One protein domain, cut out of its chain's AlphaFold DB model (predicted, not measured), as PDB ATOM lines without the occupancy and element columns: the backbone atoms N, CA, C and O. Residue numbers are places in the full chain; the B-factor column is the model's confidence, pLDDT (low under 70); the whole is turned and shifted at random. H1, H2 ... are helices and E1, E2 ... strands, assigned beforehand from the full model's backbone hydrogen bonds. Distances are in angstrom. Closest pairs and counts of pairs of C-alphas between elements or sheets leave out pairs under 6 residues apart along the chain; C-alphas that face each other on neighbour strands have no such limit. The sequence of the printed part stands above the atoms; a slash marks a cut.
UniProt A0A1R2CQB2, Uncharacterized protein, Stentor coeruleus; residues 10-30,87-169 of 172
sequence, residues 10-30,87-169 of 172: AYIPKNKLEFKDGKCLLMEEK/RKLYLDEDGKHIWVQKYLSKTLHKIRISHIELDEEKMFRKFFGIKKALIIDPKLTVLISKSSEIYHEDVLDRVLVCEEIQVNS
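AT A GLANCE: This is residues 10 to 30 and 87 to 169 of the 172 residues of an uncharacterized protein of Stentor coeruleus (UniProt A0A1R2CQB2). A strongly twisted wall of four strands, E2 E3 E4 E5, has the helix H2 crossing over one face, and a smaller sheet of three strands, E6 E7 E8, meets the wall at few points. The parallel pair E1 and E9 lies beyond H2 at one end of the longest axis, and the short helix H1 lies at the other end. The printed part has 104 residues, in the order E1 E2 E3 E4 E5 E6 H1 E7 E8 H2 E9, and its class is mixed, helices and strands. Both larger sheets, in the orders E2 E3 E4 E5 and E6 E7 E8, are antiparallel. The whole is compact, with a radius of gyration of the C-alphas of 13.3 A, yet elongated, spanning 42 by 25 by 23 A.

IN THESE COORDINATES: Find C-alpha 23 at (124.339, 99.284, 90.575), where E2 begins, residues 23 to 28, 13.5 A long. After the cut come E3, residues 87 to 92, 16.4 A; E4, residues 97 to 102, 16.2 A; and E5, residues 108 to 112, 13.0 A. E6 is residues 117 to 119, H1 residues 122 to 125, E7 residues 130 to 137, 19.1 A, and E8 residues 140 to 145, 16.0 A. H2, residues 153 to 161, runs 12.5 A from C-alpha 153 at (133.957, 95.735, 78.179). E1 is residues 10 to 13, and E9, residues 165 to 168, ends at C-alpha 168 at (137.189, 96.997, 96.483).

HOW THE PARTS SIT: Start in the meander E3 E4 E5, each strand the antiparallel neighbour of the one before; E3 and E4 are a hairpin, with N 90 and O 99 2.9 A apart, and so are E4 and E5, with N 100 and O 109 2.9 A apart. E2 is the antiparallel neighbour of E3, with N 24 and O 91 within hydrogen-bond range at 2.8 A. H2 is on this sheet at a height of 9.2 A, only just over E3 alone, with 2 of its C-alphas falling on E2; it runs across the strands, at 76 degrees to E3 on the local plane. The closest C-alphas of E2 and H2 are those of Leu 26 and Leu 156, 6.4 A. E3 and E8 are near each other; the closest C-alphas of E4 and E8, Lys 102 and Val 142, are 7.5 A apart. E7 and E8 are a hairpin, with N 134 and O 142 at 2.8 A, and E6 pairs with E7 through N 117 and O 135, 2.8 A. H1 only grazes that sheet, with residues 124 to 125. E1 and E9 are parallel, with N 12 and O 166 at 3.0 A. In H2 every O i to N i+4 pair is within hydrogen-bond range; H1 is too short for one, and its 1 O i to N i+3 pair is not within range.

THE WHOLE: The C-alphas farthest apart are those of Phe 127 and Ser 169, 42.2 A. Residues 31 to 86 are not printed, and C-alphas 30 and 87 stand 7.3 A apart across the cut. Of the links printed whole, none is long. Look for low pLDDT in residues 117 to 141; the mean of the printed part is 76.0.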
ATOM      1  N   ALA A  10     138.042  87.789  89.794       69.50
ATOM      2  CA  ALA A  10     138.516  88.955  89.064       69.50
ATOM      3  C   ALA A  10     138.446  90.201  89.946       69.50
ATOM      4  O   ALA A  10     137.383  90.578  90.430       69.50
ATOM      5  N   TYR A  11     139.583  90.870  90.106       75.00
ATOM      6  CA  TYR A  11     139.663  92.126  90.845       75.00
ATOM      7  C   TYR A  11     139.349  93.320  89.943       75.00
ATOM      8  O   TYR A  11     140.011  93.497  88.915       75.00
ATOM      9  N   ILE A  12     138.381  94.155  90.323       77.38
ATOM     10  CA  ILE A  12     138.035  95.369  89.581       77.38
ATOM     11  C   ILE A  12     138.045  96.555  90.548       77.38
ATOM     12  O   ILE A  12     137.271  96.562  91.504       77.38
ATOM     13  N   PRO A  13     138.902  97.566  90.319       74.56
ATOM     14  CA  PRO A  13     138.962  98.720  91.202       74.56
ATOM     15  C   PRO A  13     137.641  99.491  91.134       74.56
ATOM     16  O   PRO A  13     137.192  99.863  90.046       74.56
ATOM     17  N   LYS A  14     137.039  99.768  92.298       77.12
ATOM     18  CA  LYS A  14     135.750 100.474  92.404       77.12
ATOM     19  C   LYS A  14     135.771 101.833  91.703       77.12
ATOM     20  O   LYS A  14     134.795 102.211  91.076       77.12
ATOM     21  N   ASN A  15     136.922 102.500  91.705       75.88
ATOM     22  CA  ASN A  15     137.141 103.820  91.104       75.88
ATOM     23  C   ASN A  15     136.939 103.829  89.575       75.88
ATOM     24  O   ASN A  15     136.770 104.890  88.984       75.88
ATOM     25  N   LYS A  16     136.966 102.655  88.925       79.62
ATOM     26  CA  LYS A  16     136.692 102.498  87.490       79.62
ATOM     27  C   LYS A  16     135.193 102.374  87.181       79.62
ATOM     28  O   LYS A  16     134.798 102.517  86.026       79.62
ATOM     29  N   LEU A  17     134.375 102.074  88.186       83.31
ATOM     30  CA  LEU A  17     132.958 101.767  88.046       83.31
ATOM     31  C   LEU A  17     132.109 102.880  88.662       83.31
ATOM     32  O   LEU A  17     132.210 103.184  89.848       83.31
ATOM     33  N   GLU A  18     131.209 103.450  87.867       85.94
ATOM     34  CA  GLU A  18     130.210 104.380  88.388       85.94
ATOM     35  C   GLU A  18     129.013 103.602  88.942       85.94
ATOM     36  O   GLU A  18     128.164 103.114  88.189       85.94
ATOM     37  N   PHE A  19     128.938 103.488  90.268       85.25
ATOM     38  CA  PHE A  19     127.773 102.931  90.953       85.25
ATOM     39  C   PHE A  19     126.740 104.026  91.225       85.25
ATOM     40  O   PHE A  19     127.039 105.050  91.835       85.25
ATOM     41  N   LYS A  20     125.500 103.793  90.792       85.81
ATOM     42  CA  LYS A  20     124.326 104.605  91.133       85.81
ATOM     43  C   LYS A  20     123.293 103.673  91.753       85.81
ATOM     44  O   LYS A  20     122.984 102.636  91.170       85.81
ATOM     45  N   ASP A  21     122.816 103.999  92.952       85.25
ATOM     46  CA  ASP A  21     121.900 103.150  93.730       85.25
ATOM     47  C   ASP A  21     122.404 101.698  93.908       85.25
ATOM     48  O   ASP A  21     121.648 100.736  93.752       85.25
ATOM     49  N   GLY A  22     123.709 101.530  94.163       85.19
ATOM     50  CA  GLY A  22     124.350 100.218  94.339       85.19
ATOM     51  C   GLY A  22     124.498  99.391  93.054       85.19
ATOM     52  O   GLY A  22     124.807  98.206  93.113       85.19
ATOM     53  N   LYS A  23     124.260  99.978  91.871       90.12
ATOM     54  CA  LYS A  23     124.339  99.284  90.575       90.12
ATOM     55  C   LYS A  23     125.234 100.039  89.603       90.12
ATOM     56  O   LYS A  23     125.083 101.245  89.424       90.12
ATOM     57  N   CYS A  24     126.118  99.325  88.918       89.56
ATOM     58  CA  CYS A  24     126.925  99.870  87.832       89.56
ATOM     59  C   CYS A  24     126.404  99.361  86.485       89.56
ATOM     60  O   CYS A  24     126.226  98.160  86.301       89.56
ATOM     61  N   LEU A  25     126.128 100.258  85.538       91.56
ATOM     62  CA  LEU A  25     125.650  99.885  84.205       91.56
ATOM     63  C   LEU A  25     126.818  99.363  83.357       91.56
ATOM     64  O   LEU A  25     127.711 100.119  82.998       91.56
ATOM     65  N   LEU A  26     126.789  98.083  82.988       89.44
ATOM     66  CA  LEU A  26     127.826  97.480  82.146       89.44
ATOM     67  C   LEU A  26     127.489  97.565  80.655       89.44
ATOM     68  O   LEU A  26     128.381  97.723  79.820       89.44
ATOM     69  N   MET A  27     126.205  97.440  80.314       90.44
ATOM     70  CA  MET A  27     125.747  97.366  78.928       90.44
ATOM     71  C   MET A  27     124.320  97.890  78.770       90.44
ATOM     72  O   MET A  27     123.451  97.605  79.600       90.44
ATOM     73  N   GLU A  28     124.055  98.565  77.653       90.31
ATOM     74  CA  GLU A  28     122.719  98.956  77.217       90.31
ATOM     75  C   GLU A  28     122.511  98.710  75.714       90.31
ATOM     76  O   GLU A  28     123.339  99.058  74.881       90.31
ATOM     77  N   GLU A  29     121.372  98.136  75.339       84.88
ATOM     78  CA  GLU A  29     120.986  97.905  73.947       84.88
ATOM     79  C   GLU A  29     119.882  98.894  73.545       84.88
ATOM     80  O   GLU A  29     118.758  98.842  74.056       84.88
ATOM     81  N   LYS A  30     120.214  99.814  72.630       80.94
ATOM     82  CA  LYS A  30     119.315 100.873  72.124       80.94
ATOM     83  C   LYS A  30     118.916 100.662  70.657       80.94
ATOM     84  O   LYS A  30     117.900 101.193  70.206       80.94
ATOM     85  N   ARG A  87     118.274  94.246  77.313       87.38
ATOM     86  CA  ARG A  87     118.239  95.699  77.163       87.38
ATOM     87  C   ARG A  87     119.244  96.390  78.055       87.38
ATOM     88  O   ARG A  87     119.896  97.314  77.595       87.38
ATOM     89  N   LYS A  88     119.333  95.987  79.320       90.56
ATOM     90  CA  LYS A  88     120.276  96.563  80.283       90.56
ATOM     91  C   LYS A  88     120.888  95.468  81.127       90.56
ATOM     92  O   LYS A  88     120.172  94.566  81.568       90.56
ATOM     93  N   LEU A  89     122.189  95.570  81.352       90.06
ATOM     94  CA  LEU A  89     122.930  94.701  82.255       90.06
ATOM     95  C   LEU A  89     123.672  95.571  83.259       90.06
ATOM     96  O   LEU A  89     124.418  96.469  82.866       90.06
ATOM     97  N   TYR A  90     123.464  95.291  84.539       91.00
ATOM     98  CA  TYR A  90     124.142  95.975  85.628       91.00
ATOM     99  C   TYR A  90     124.946  94.990  86.465       91.00
ATOM    100  O   TYR A  90     124.503  93.862  86.674       91.00
ATOM    101  N   LEU A  91     126.081  95.444  86.981       89.88
ATOM    102  CA  LEU A  91     126.812  94.796  88.059       89.88
ATOM    103  C   LEU A  91     126.294  95.334  89.392       89.88
ATOM    104  O   LEU A  91     126.137  96.546  89.548       89.88
ATOM    105  N   ASP A  92     125.996  94.438  90.323       90.56
ATOM    106  CA  ASP A  92     125.692  94.810  91.704       90.56
ATOM    107  C   ASP A  92     126.990  95.194  92.436       90.56
ATOM    108  O   ASP A  92     128.063  94.687  92.110       90.56
ATOM    109  N   GLU A  93     126.913  96.089  93.416       85.25
ATOM    110  CA  GLU A  93     128.078  96.548  94.188       85.25
ATOM    111  C   GLU A  93     128.760  95.406  94.955       85.25
ATOM    112  O   GLU A  93     129.968  95.438  95.175       85.25
ATOM    113  N   ASP A  94     128.005  94.352  95.275       83.00
ATOM    114  CA  ASP A  94     128.533  93.131  95.886       83.00
ATOM    115  C   ASP A  94     129.455  92.309  94.967       83.00
ATOM    116  O   ASP A  94     130.108  91.383  95.447       83.00
ATOM    117  N   GLY A  95     129.478  92.601  93.659       80.81
ATOM    118  CA  GLY A  95     130.299  91.919  92.656       80.81
ATOM    119  C   GLY A  95     129.988  90.425  92.453       80.81
ATOM    120  O   GLY A  95     130.634  89.745  91.654       80.81
ATOM    121  N   LYS A  96     128.960  89.906  93.133       84.38
ATOM    122  CA  LYS A  96     128.486  88.513  93.078       84.38
ATOM    123  C   LYS A  96     127.268  88.363  92.182       84.38
ATOM    124  O   LYS A  96     126.984  87.266  91.688       84.38
ATOM    125  N   HIS A  97     126.529  89.451  91.995       88.31
ATOM    126  CA  HIS A  97     125.288  89.452  91.246       88.31
ATOM    127  C   HIS A  97     125.311  90.427  90.077       88.31
ATOM    128  O   HIS A  97     125.965  91.467  90.088       88.31
ATOM    129  N   ILE A  98     124.508  90.092  89.075       89.31
ATOM    130  CA  ILE A  98     124.146  90.992  87.992       89.31
ATOM    131  C   ILE A  98     122.640  91.196  87.965       89.31
ATOM    132  O   ILE A  98     121.855  90.316  88.324       89.31
ATOM    133  N   TRP A  99     122.237  92.365  87.487       89.94
ATOM    134  CA  TRP A  99     120.846  92.673  87.206       89.94
ATOM    135  C   TRP A  99     120.635  92.728  85.704       89.94
ATOM    136  O   TRP A  99     121.249  93.535  85.007       89.94
ATOM    137  N   VAL A 100     119.736  91.886  85.208       88.94
ATOM    138  CA  VAL A 100     119.444  91.769  83.779       88.94
ATOM    139  C   VAL A 100     118.027  92.254  83.509       88.94
ATOM    140  O   VAL A 100     117.068  91.805  84.138       88.94
ATOM    141  N   GLN A 101     117.887  93.159  82.543       88.56
ATOM    142  CA  GLN A 101     116.603  93.595  82.002       88.56
ATOM    143  C   GLN A 101     116.430  93.044  80.588       88.56
ATOM    144  O   GLN A 101     117.238  93.345  79.710       88.56
ATOM    145  N   LYS A 102     115.355  92.292  80.333       85.69
ATOM    146  CA  LYS A 102     114.966  91.910  78.963       85.69
ATOM    147  C   LYS A 102     114.336  93.092  78.227       85.69
ATOM    148  O   LYS A 102     113.703  93.939  78.847       85.69
ATOM    149  N   TYR A 103     114.433  93.119  76.901       80.44
ATOM    150  CA  TYR A 103     113.936  94.236  76.089       80.44
ATOM    151  C   TYR A 103     112.449  94.547  76.245       80.44
ATOM    152  O   TYR A 103     112.069  95.717  76.323       80.44
ATOM    153  N   LEU A 104     111.602  93.520  76.319       79.06
ATOM    154  CA  LEU A 104     110.159  93.698  76.505       79.06
ATOM    155  C   LEU A 104     109.719  93.687  77.970       79.06
ATOM    156  O   LEU A 104     108.540  93.910  78.239       79.06
ATOM    157  N   SER A 105     110.636  93.450  78.911       82.00
ATOM    158  CA  SER A 105     110.303  93.470  80.331       82.00
ATOM    159  C   SER A 105     110.709  94.787  80.978       82.00
ATOM    160  O   SER A 105     111.768  95.347  80.702       82.00
ATOM    161  N   LYS A 106     109.873  95.276  81.895       82.69
ATOM    162  CA  LYS A 106     110.252  96.366  82.802       82.69
ATOM    163  C   LYS A 106     110.990  95.849  84.036       82.69
ATOM    164  O   LYS A 106     111.661  96.635  84.695       82.69
ATOM    165  N   THR A 107     110.905  94.551  84.327       85.44
ATOM    166  CA  THR A 107     111.500  93.944  85.521       85.44
ATOM    167  C   THR A 107     113.000  93.732  85.358       85.44
ATOM    168  O   THR A 107     113.473  93.285  84.312       85.44
ATOM    169  N   LEU A 108     113.742  94.041  86.420       86.69
ATOM    170  CA  LEU A 108     115.138  93.653  86.576       86.69
ATOM    171  C   LEU A 108     115.189  92.321  87.319       86.69
ATOM    172  O   LEU A 108     114.596  92.186  88.387       86.69
ATOM    173  N   HIS A 109     115.912  91.357  86.766       86.75
ATOM    174  CA  HIS A 109     116.128  90.059  87.392       86.75
ATOM    175  C   HIS A 109     117.526  90.033  88.008       86.75
ATOM    176  O   HIS A 109     118.505  90.228  87.286       86.75
ATOM    177  N   LYS A 110     117.610  89.823  89.328       88.12
ATOM    178  CA  LYS A 110     118.879  89.608  90.035       88.12
ATOM    179  C   LYS A 110     119.323  88.169  89.817       88.12
ATOM    180  O   LYS A 110     118.555  87.245  90.070       88.12
ATOM    181  N   ILE A 111     120.544  87.992  89.340       85.38
ATOM    182  CA  ILE A 111     121.115  86.695  88.985       85.38
ATOM    183  C   ILE A 111     122.507  86.615  89.587       85.38
ATOM    184  O   ILE A 111     123.259  87.586  89.552       85.38
ATOM    185  N   ARG A 112     122.856  85.455  90.135       82.81
ATOM    186  CA  ARG A 112     124.204  85.199  90.633       82.81
ATOM    187  C   ARG A 112     125.127  84.863  89.466       82.81
ATOM    188  O   ARG A 112     124.774  84.020  88.645       82.81
ATOM    189  N   ILE A 113     126.300  85.490  89.412       80.44
ATOM    190  CA  ILE A 113     127.262  85.310  88.311       80.44
ATOM    191  C   ILE A 113     127.667  83.837  88.168       80.44
ATOM    192  O   ILE A 113     127.721  83.314  87.059       80.44
ATOM    193  N   SER A 114     127.816  83.125  89.287       74.56
ATOM    194  CA  SER A 114     128.141  81.694  89.317       74.56
ATOM    195  C   SER A 114     127.142  80.775  88.593       74.56
ATOM    196  O   SER A 114     127.486  79.630  88.312       74.56
ATOM    197  N   HIS A 115     125.912  81.231  88.323       76.50
ATOM    198  CA  HIS A 115     124.890  80.462  87.598       76.50
ATOM    199  C   HIS A 115     124.854  80.760  86.094       76.50
ATOM    200  O   HIS A 115     124.040  80.183  85.382       76.50
ATOM    201  N   ILE A 116     125.696  81.671  85.602       73.94
ATOM    202  CA  ILE A 116     125.722  82.025  84.186       73.94
ATOM    203  C   ILE A 116     126.493  80.950  83.426       73.94
ATOM    204  O   ILE A 116     127.691  80.748  83.632       73.94
ATOM    205  N   GLU A 117     125.808  80.294  82.501       69.81
ATOM    206  CA  GLU A 117     126.411  79.400  81.527       69.81
ATOM    207  C   GLU A 117     126.470  80.096  80.164       69.81
ATOM    208  O   GLU A 117     125.530  80.753  79.708       69.81
ATOM    209  N   LEU A 118     127.622  79.984  79.506       66.44
ATOM    210  CA  LEU A 118     127.800  80.472  78.147       66.44
ATOM    211  C   LEU A 118     127.433  79.357  77.181       66.44
ATOM    212  O   LEU A 118     128.177  78.381  77.062       66.44
ATOM    213  N   ASP A 119     126.333  79.532  76.452       64.12
ATOM    214  CA  ASP A 119     126.079  78.682  75.299       64.12
ATOM    215  C   ASP A 119     126.820  79.230  74.083       64.12
ATOM    216  O   ASP A 119     126.611  80.366  73.635       64.12
ATOM    217  N   GLU A 120     127.681  78.399  73.507       54.84
ATOM    218  CA  GLU A 120     128.199  78.620  72.165       54.84
ATOM    219  C   GLU A 120     127.193  78.099  71.137       54.84
ATOM    220  O   GLU A 120     127.538  77.288  70.274       54.84
ATOM    221  N   GLU A 121     125.942  78.549  71.204       52.25
ATOM    222  CA  GLU A 121     124.916  78.065  70.293       52.25
ATOM    223  C   GLU A 121     125.267  78.509  68.860       52.25
ATOM    224  O   GLU A 121     125.082  79.655  68.430       52.25
ATOM    225  N   LYS A 122     125.850  77.568  68.105       49.16
ATOM    226  CA  LYS A 122     126.405  77.768  66.757       49.16
ATOM    227  C   LYS A 122     125.373  78.323  65.770       49.16
ATOM    228  O   LYS A 122     125.768  78.940  64.779       49.16
ATOM    229  N   MET A 123     124.077  78.134  66.036       46.69
ATOM    230  CA  MET A 123     122.987  78.636  65.196       46.69
ATOM    231  C   MET A 123     122.886  80.166  65.189       46.69
ATOM    232  O   MET A 123     122.638  80.748  64.133       46.69
ATOM    233  N   PHE A 124     123.155  80.845  66.307       51.69
ATOM    234  CA  PHE A 124     122.946  82.294  66.407       51.69
ATOM    235  C   PHE A 124     124.123  83.137  65.898       51.69
ATOM    236  O   PHE A 124     123.929  84.286  65.489       51.69
ATOM    237  N   ARG A 125     125.339  82.569  65.828       52.34
ATOM    238  CA  ARG A 125     126.531  83.285  65.330       52.34
ATOM    239  C   ARG A 125     126.455  83.644  63.842       52.34
ATOM    240  O   ARG A 125     127.058  84.639  63.448       52.34
ATOM    241  N   LYS A 126     125.754  82.852  63.019       53.41
ATOM    242  CA  LYS A 126     125.803  82.990  61.550       53.41
ATOM    243  C   LYS A 126     124.846  84.023  60.958       53.41
ATOM    244  O   LYS A 126     125.158  84.537  59.893       53.41
ATOM    245  N   PHE A 127     123.733  84.351  61.618       49.84
ATOM    246  CA  PHE A 127     122.659  85.086  60.936       49.84
ATOM    247  C   PHE A 127     122.272  86.450  61.527       49.84
ATOM    248  O   PHE A 127     121.695  87.245  60.795       49.84
ATOM    249  N   PHE A 128     122.587  86.784  62.790       55.97
ATOM    250  CA  PHE A 128     121.830  87.867  63.453       55.97
ATOM    251  C   PHE A 128     122.595  88.819  64.366       55.97
ATOM    252  O   PHE A 128     122.030  89.305  65.334       55.97
ATOM    253  N   GLY A 129     123.861  89.133  64.081       57.31
ATOM    254  CA  GLY A 129     124.525  90.217  64.817       57.31
ATOM    255  C   GLY A 129     124.492  90.033  66.342       57.31
ATOM    256  O   GLY A 129     124.471  91.016  67.060       57.31
ATOM    257  N   ILE A 130     124.456  88.793  66.840       61.12
ATOM    258  CA  ILE A 130     124.473  88.455  68.269       61.12
ATOM    259  C   ILE A 130     125.927  88.291  68.695       61.12
ATOM    260  O   ILE A 130     126.705  87.627  68.003       61.12
ATOM    261  N   LYS A 131     126.318  88.943  69.795       62.62
ATOM    262  CA  LYS A 131     127.683  88.880  70.333       62.62
ATOM    263  C   LYS A 131     127.846  87.602  71.152       62.62
ATOM    264  O   LYS A 131     128.764  86.834  70.874       62.62
ATOM    265  N   LYS A 132     126.953  87.357  72.120       66.94
ATOM    266  CA  LYS A 132     126.993  86.199  73.036       66.94
ATOM    267  C   LYS A 132     125.577  85.820  73.505       66.94
ATOM    268  O   LYS A 132     124.717  86.694  73.600       66.94
ATOM    269  N   ALA A 133     125.342  84.543  73.802       61.06
ATOM    270  CA  ALA A 133     124.140  84.067  74.490       61.06
ATOM    271  C   ALA A 133     124.491  83.755  75.951       61.06
ATOM    272  O   ALA A 133     125.536  83.167  76.223       61.06
ATOM    273  N   LEU A 134     123.640  84.184  76.879       66.75
ATOM    274  CA  LEU A 134     123.750  83.913  78.307       66.75
ATOM    275  C   LEU A 134     122.610  82.992  78.718       66.75
ATOM    276  O   LEU A 134     121.444  83.387  78.663       66.75
ATOM    277  N   ILE A 135     122.944  81.777  79.140       61.84
ATOM    278  CA  ILE A 135     122.014  80.902  79.840       61.84
ATOM    279  C   ILE A 135     122.109  81.274  81.312       61.84
ATOM    280  O   ILE A 135     123.130  81.083  81.961       61.84
ATOM    281  N   ILE A 136     121.045  81.878  81.821       63.28
ATOM    282  CA  ILE A 136     120.936  82.267  83.229       63.28
ATOM    283  C   ILE A 136     120.211  81.175  84.041       63.28
ATOM    284  O   ILE A 136     120.420  81.058  85.243       63.28
ATOM    285  N   ASP A 137     119.346  80.405  83.375       56.72
ATOM    286  CA  ASP A 137     118.565  79.269  83.882       56.72
ATOM    287  C   ASP A 137     118.078  78.472  82.644       56.72
ATOM    288  O   ASP A 137     117.933  79.092  81.583       56.72
ATOM    289  N   PRO A 138     117.734  77.167  82.707       52.50
ATOM    290  CA  PRO A 138     117.220  76.415  81.552       52.50
ATOM    291  C   PRO A 138     115.943  77.013  80.938       52.50
ATOM    292  O   PRO A 138     115.557  76.671  79.824       52.50
ATOM    293  N   LYS A 139     115.265  77.908  81.670       57.31
ATOM    294  CA  LYS A 139     114.073  78.645  81.228       57.31
ATOM    295  C   LYS A 139     114.359  80.097  80.824       57.31
ATOM    296  O   LYS A 139     113.454  80.786  80.350       57.31
ATOM    297  N   LEU A 140     115.582  80.591  81.026       64.50
ATOM    298  CA  LEU A 140     115.955  81.985  80.808       64.50
ATOM    299  C   LEU A 140     117.260  82.099  80.010       64.50
ATOM    300  O   LEU A 140     118.299  82.499  80.530       64.50
ATOM    301  N   THR A 141     117.177  81.831  78.710       69.19
ATOM    302  CA  THR A 141     118.219  82.238  77.761       69.19
ATOM    303  C   THR A 141     118.038  83.715  77.429       69.19
ATOM    304  O   THR A 141     116.929  84.169  77.121       69.19
ATOM    305  N   VAL A 142     119.115  84.491  77.525       76.44
ATOM    306  CA  VAL A 142     119.108  85.917  77.205       76.44
ATOM    307  C   VAL A 142     120.297  86.262  76.318       76.44
ATOM    308  O   VAL A 142     121.407  85.786  76.515       76.44
ATOM    309  N   LEU A 143     120.063  87.070  75.292       79.06
ATOM    310  CA  LEU A 143     121.016  87.324  74.216       79.06
ATOM    311  C   LEU A 143     121.644  88.710  74.371       79.06
ATOM    312  O   LEU A 143     120.934  89.694  74.574       79.06
ATOM    313  N   ILE A 144     122.961  88.802  74.206       79.88
ATOM    314  CA  ILE A 144     123.678  90.066  74.028       79.88
ATOM    315  C   ILE A 144     123.858  90.303  72.532       79.88
ATOM    316  O   ILE A 144     124.520  89.523  71.841       79.88
ATOM    317  N   SER A 145     123.295  91.394  72.027       77.75
ATOM    318  CA  SER A 145     123.497  91.824  70.646       77.75
ATOM    319  C   SER A 145     124.900  92.416  70.435       77.75
ATOM    320  O   SER A 145     125.531  92.922  71.359       77.75
ATOM    321  N   LYS A 146     125.414  92.366  69.203       74.69
ATOM    322  CA  LYS A 146     126.641  93.074  68.784       74.69
ATOM    323  C   LYS A 146     126.428  94.579  68.701       74.69
ATOM    324  O   LYS A 146     127.405  95.312  68.745       74.69
ATOM    325  N   SER A 147     125.182  95.022  68.559       74.94
ATOM    326  CA  SER A 147     124.820  96.440  68.549       74.94
ATOM    327  C   SER A 147     124.720  97.059  69.943       74.94
ATOM    328  O   SER A 147     124.405  98.248  70.037       74.94
ATOM    329  N   SER A 148     124.946  96.271  70.999       81.69
ATOM    330  CA  SER A 148     124.865  96.750  72.372       81.69
ATOM    331  C   SER A 148     125.996  97.732  72.645       81.69
ATOM    332  O   SER A 148     127.159  97.458  72.350       81.69
ATOM    333  N   GLU A 149     125.656  98.851  73.270       86.06
ATOM    334  CA  GLU A 149     126.625  99.784  73.820       86.06
ATOM    335  C   GLU A 149     127.178  99.182  75.117       86.06
ATOM    336  O   GLU A 149     126.425  98.873  76.046       86.06
ATOM    337  N   ILE A 150     128.488  98.940  75.158       85.19
ATOM    338  CA  ILE A 150     129.174  98.341  76.306       85.19
ATOM    339  C   ILE A 150     130.049  99.424  76.931       85.19
ATOM    340  O   ILE A 150     130.996  99.889  76.304       85.19
ATOM    341  N   TYR A 151     129.732  99.814  78.164       86.25
ATOM    342  CA  TYR A 151     130.435 100.890  78.869       86.25
ATOM    343  C   TYR A 151     131.723 100.391  79.539       86.25
ATOM    344  O   TYR A 151     132.706 101.122  79.631       86.25
ATOM    345  N   HIS A 152     131.740  99.123  79.962       84.75
ATOM    346  CA  HIS A 152     132.874  98.494  80.640       84.75
ATOM    347  C   HIS A 152     133.131  97.089  80.073       84.75
ATOM    348  O   HIS A 152     132.717  96.083  80.654       84.75
ATOM    349  N   GLU A 153     133.777  97.006  78.906       82.00
ATOM    350  CA  GLU A 153     133.957  95.735  78.179       82.00
ATOM    351  C   GLU A 153     134.824  94.727  78.937       82.00
ATOM    352  O   GLU A 153     134.459  93.559  79.030       82.00
ATOM    353  N   ASP A 154     135.909  95.180  79.562       79.56
ATOM    354  CA  ASP A 154     136.788  94.314  80.349       79.56
ATOM    355  C   ASP A 154     136.084  93.721  81.577       79.56
ATOM    356  O   ASP A 154     136.346  92.583  81.966       79.56
ATOM    357  N   VAL A 155     135.162  94.480  82.168       81.12
ATOM    358  CA  VAL A 155     134.353  94.052  83.313       81.12
ATOM    359  C   VAL A 155     133.289  93.066  82.868       81.12
ATOM    360  O   VAL A 155     133.126  92.020  83.492       81.12
ATOM    361  N   LEU A 156     132.612  93.356  81.755       83.06
ATOM    362  CA  LEU A 156     131.658  92.439  81.154       83.06
ATOM    363  C   LEU A 156     132.335  91.111  80.804       83.06
ATOM    364  O   LEU A 156     131.822  90.066  81.174       83.06
ATOM    365  N   ASP A 157     133.501  91.115  80.162       79.50
ATOM    366  CA  ASP A 157     134.197  89.869  79.830       79.50
ATOM    367  C   ASP A 157     134.604  89.067  81.073       79.50
ATOM    368  O   ASP A 157     134.524  87.840  81.052       79.50
ATOM    369  N   ARG A 158     134.940  89.733  82.183       78.94
ATOM    370  CA  ARG A 158     135.183  89.066  83.472       78.94
ATOM    371  C   ARG A 158     133.914  88.471  84.070       78.94
ATOM    372  O   ARG A 158     133.962  87.325  84.493       78.94
ATOM    373  N   VAL A 159     132.776  89.173  84.035       79.06
ATOM    374  CA  VAL A 159     131.466  88.617  84.456       79.06
ATOM    375  C   VAL A 159     131.160  87.315  83.711       79.06
ATOM    376  O   VAL A 159     130.540  86.412  84.255       79.06
ATOM    377  N   LEU A 160     131.585  87.218  82.454       75.25
ATOM    378  CA  LEU A 160     131.300  86.067  81.603       75.25
ATOM    379  C   LEU A 160     132.247  84.881  81.816       75.25
ATOM    380  O   LEU A 160     131.947  83.784  81.352       75.25
ATOM    381  N   VAL A 161     133.396  85.092  82.459       72.19
ATOM    382  CA  VAL A 161     134.455  84.078  82.613       72.19
ATOM    383  C   VAL A 161     134.658  83.678  84.079       72.19
ATOM    384  O   VAL A 161     135.052  82.546  84.360       72.19
ATOM    385  N   CYS A 162     134.385  84.588  85.012       63.50
ATOM    386  CA  CYS A 162     134.632  84.435  86.442       63.50
ATOM    387  C   CYS A 162     133.345  84.094  87.205       63.50
ATOM    388  O   CYS A 162     132.249  84.419  86.766       63.50
ATOM    389  N   GLU A 163     133.478  83.461  88.374       63.34
ATOM    390  CA  GLU A 163     132.333  83.185  89.261       63.34
ATOM    391  C   GLU A 163     131.947  84.389  90.123       63.34
ATOM    392  O   GLU A 163     130.785  84.534  90.506       63.34
ATOM    393  N   GLU A 164     132.929  85.231  90.442       67.00
ATOM    394  CA  GLU A 164     132.788  86.357  91.352       67.00
ATOM    395  C   GLU A 164     133.776  87.468  90.979       67.00
ATOM    396  O   GLU A 164     134.917  87.218  90.568       67.00
ATOM    397  N   ILE A 165     133.316  88.707  91.128       76.19
ATOM    398  CA  ILE A 165     134.109  89.914  90.941       76.19
ATOM    399  C   ILE A 165     134.275  90.570  92.303       76.19
ATOM    400  O   ILE A 165     133.297  90.824  92.994       76.19
ATOM    401  N   GLN A 166     135.509  90.879  92.682       76.44
ATOM    402  CA  GLN A 166     135.764  91.676  93.876       76.44
ATOM    403  C   GLN A 166     135.871  93.143  93.484       76.44
ATOM    404  O   GLN A 166     136.755  93.527  92.712       76.44
ATOM    405  N   VAL A 167     134.953  93.945  94.019       72.81
ATOM    406  CA  VAL A 167     134.917  95.395  93.852       72.81
ATOM    407  C   VAL A 167     135.368  96.028  95.166       72.81
ATOM    408  O   VAL A 167     134.551  96.292  96.042       72.81
ATOM    409  N   ASN A 168     136.672  96.272  95.317       68.75
ATOM    410  CA  ASN A 168     137.189  96.997  96.483       68.75
ATOM    411  C   ASN A 168     137.447  98.461  96.122       68.75
ATOM    412  O   ASN A 168     137.931  98.771  95.025       68.75
ATOM    413  N   SER A 169     137.172  99.361  97.064       55.28
ATOM    414  CA  SER A 169     137.868 100.645  97.129       55.28
ATOM    415  C   SER A 169     139.338 100.352  97.407       55.28
ATOM    416  O   SER A 169     139.656  99.548  98.276       55.28
TER     417      SER A 169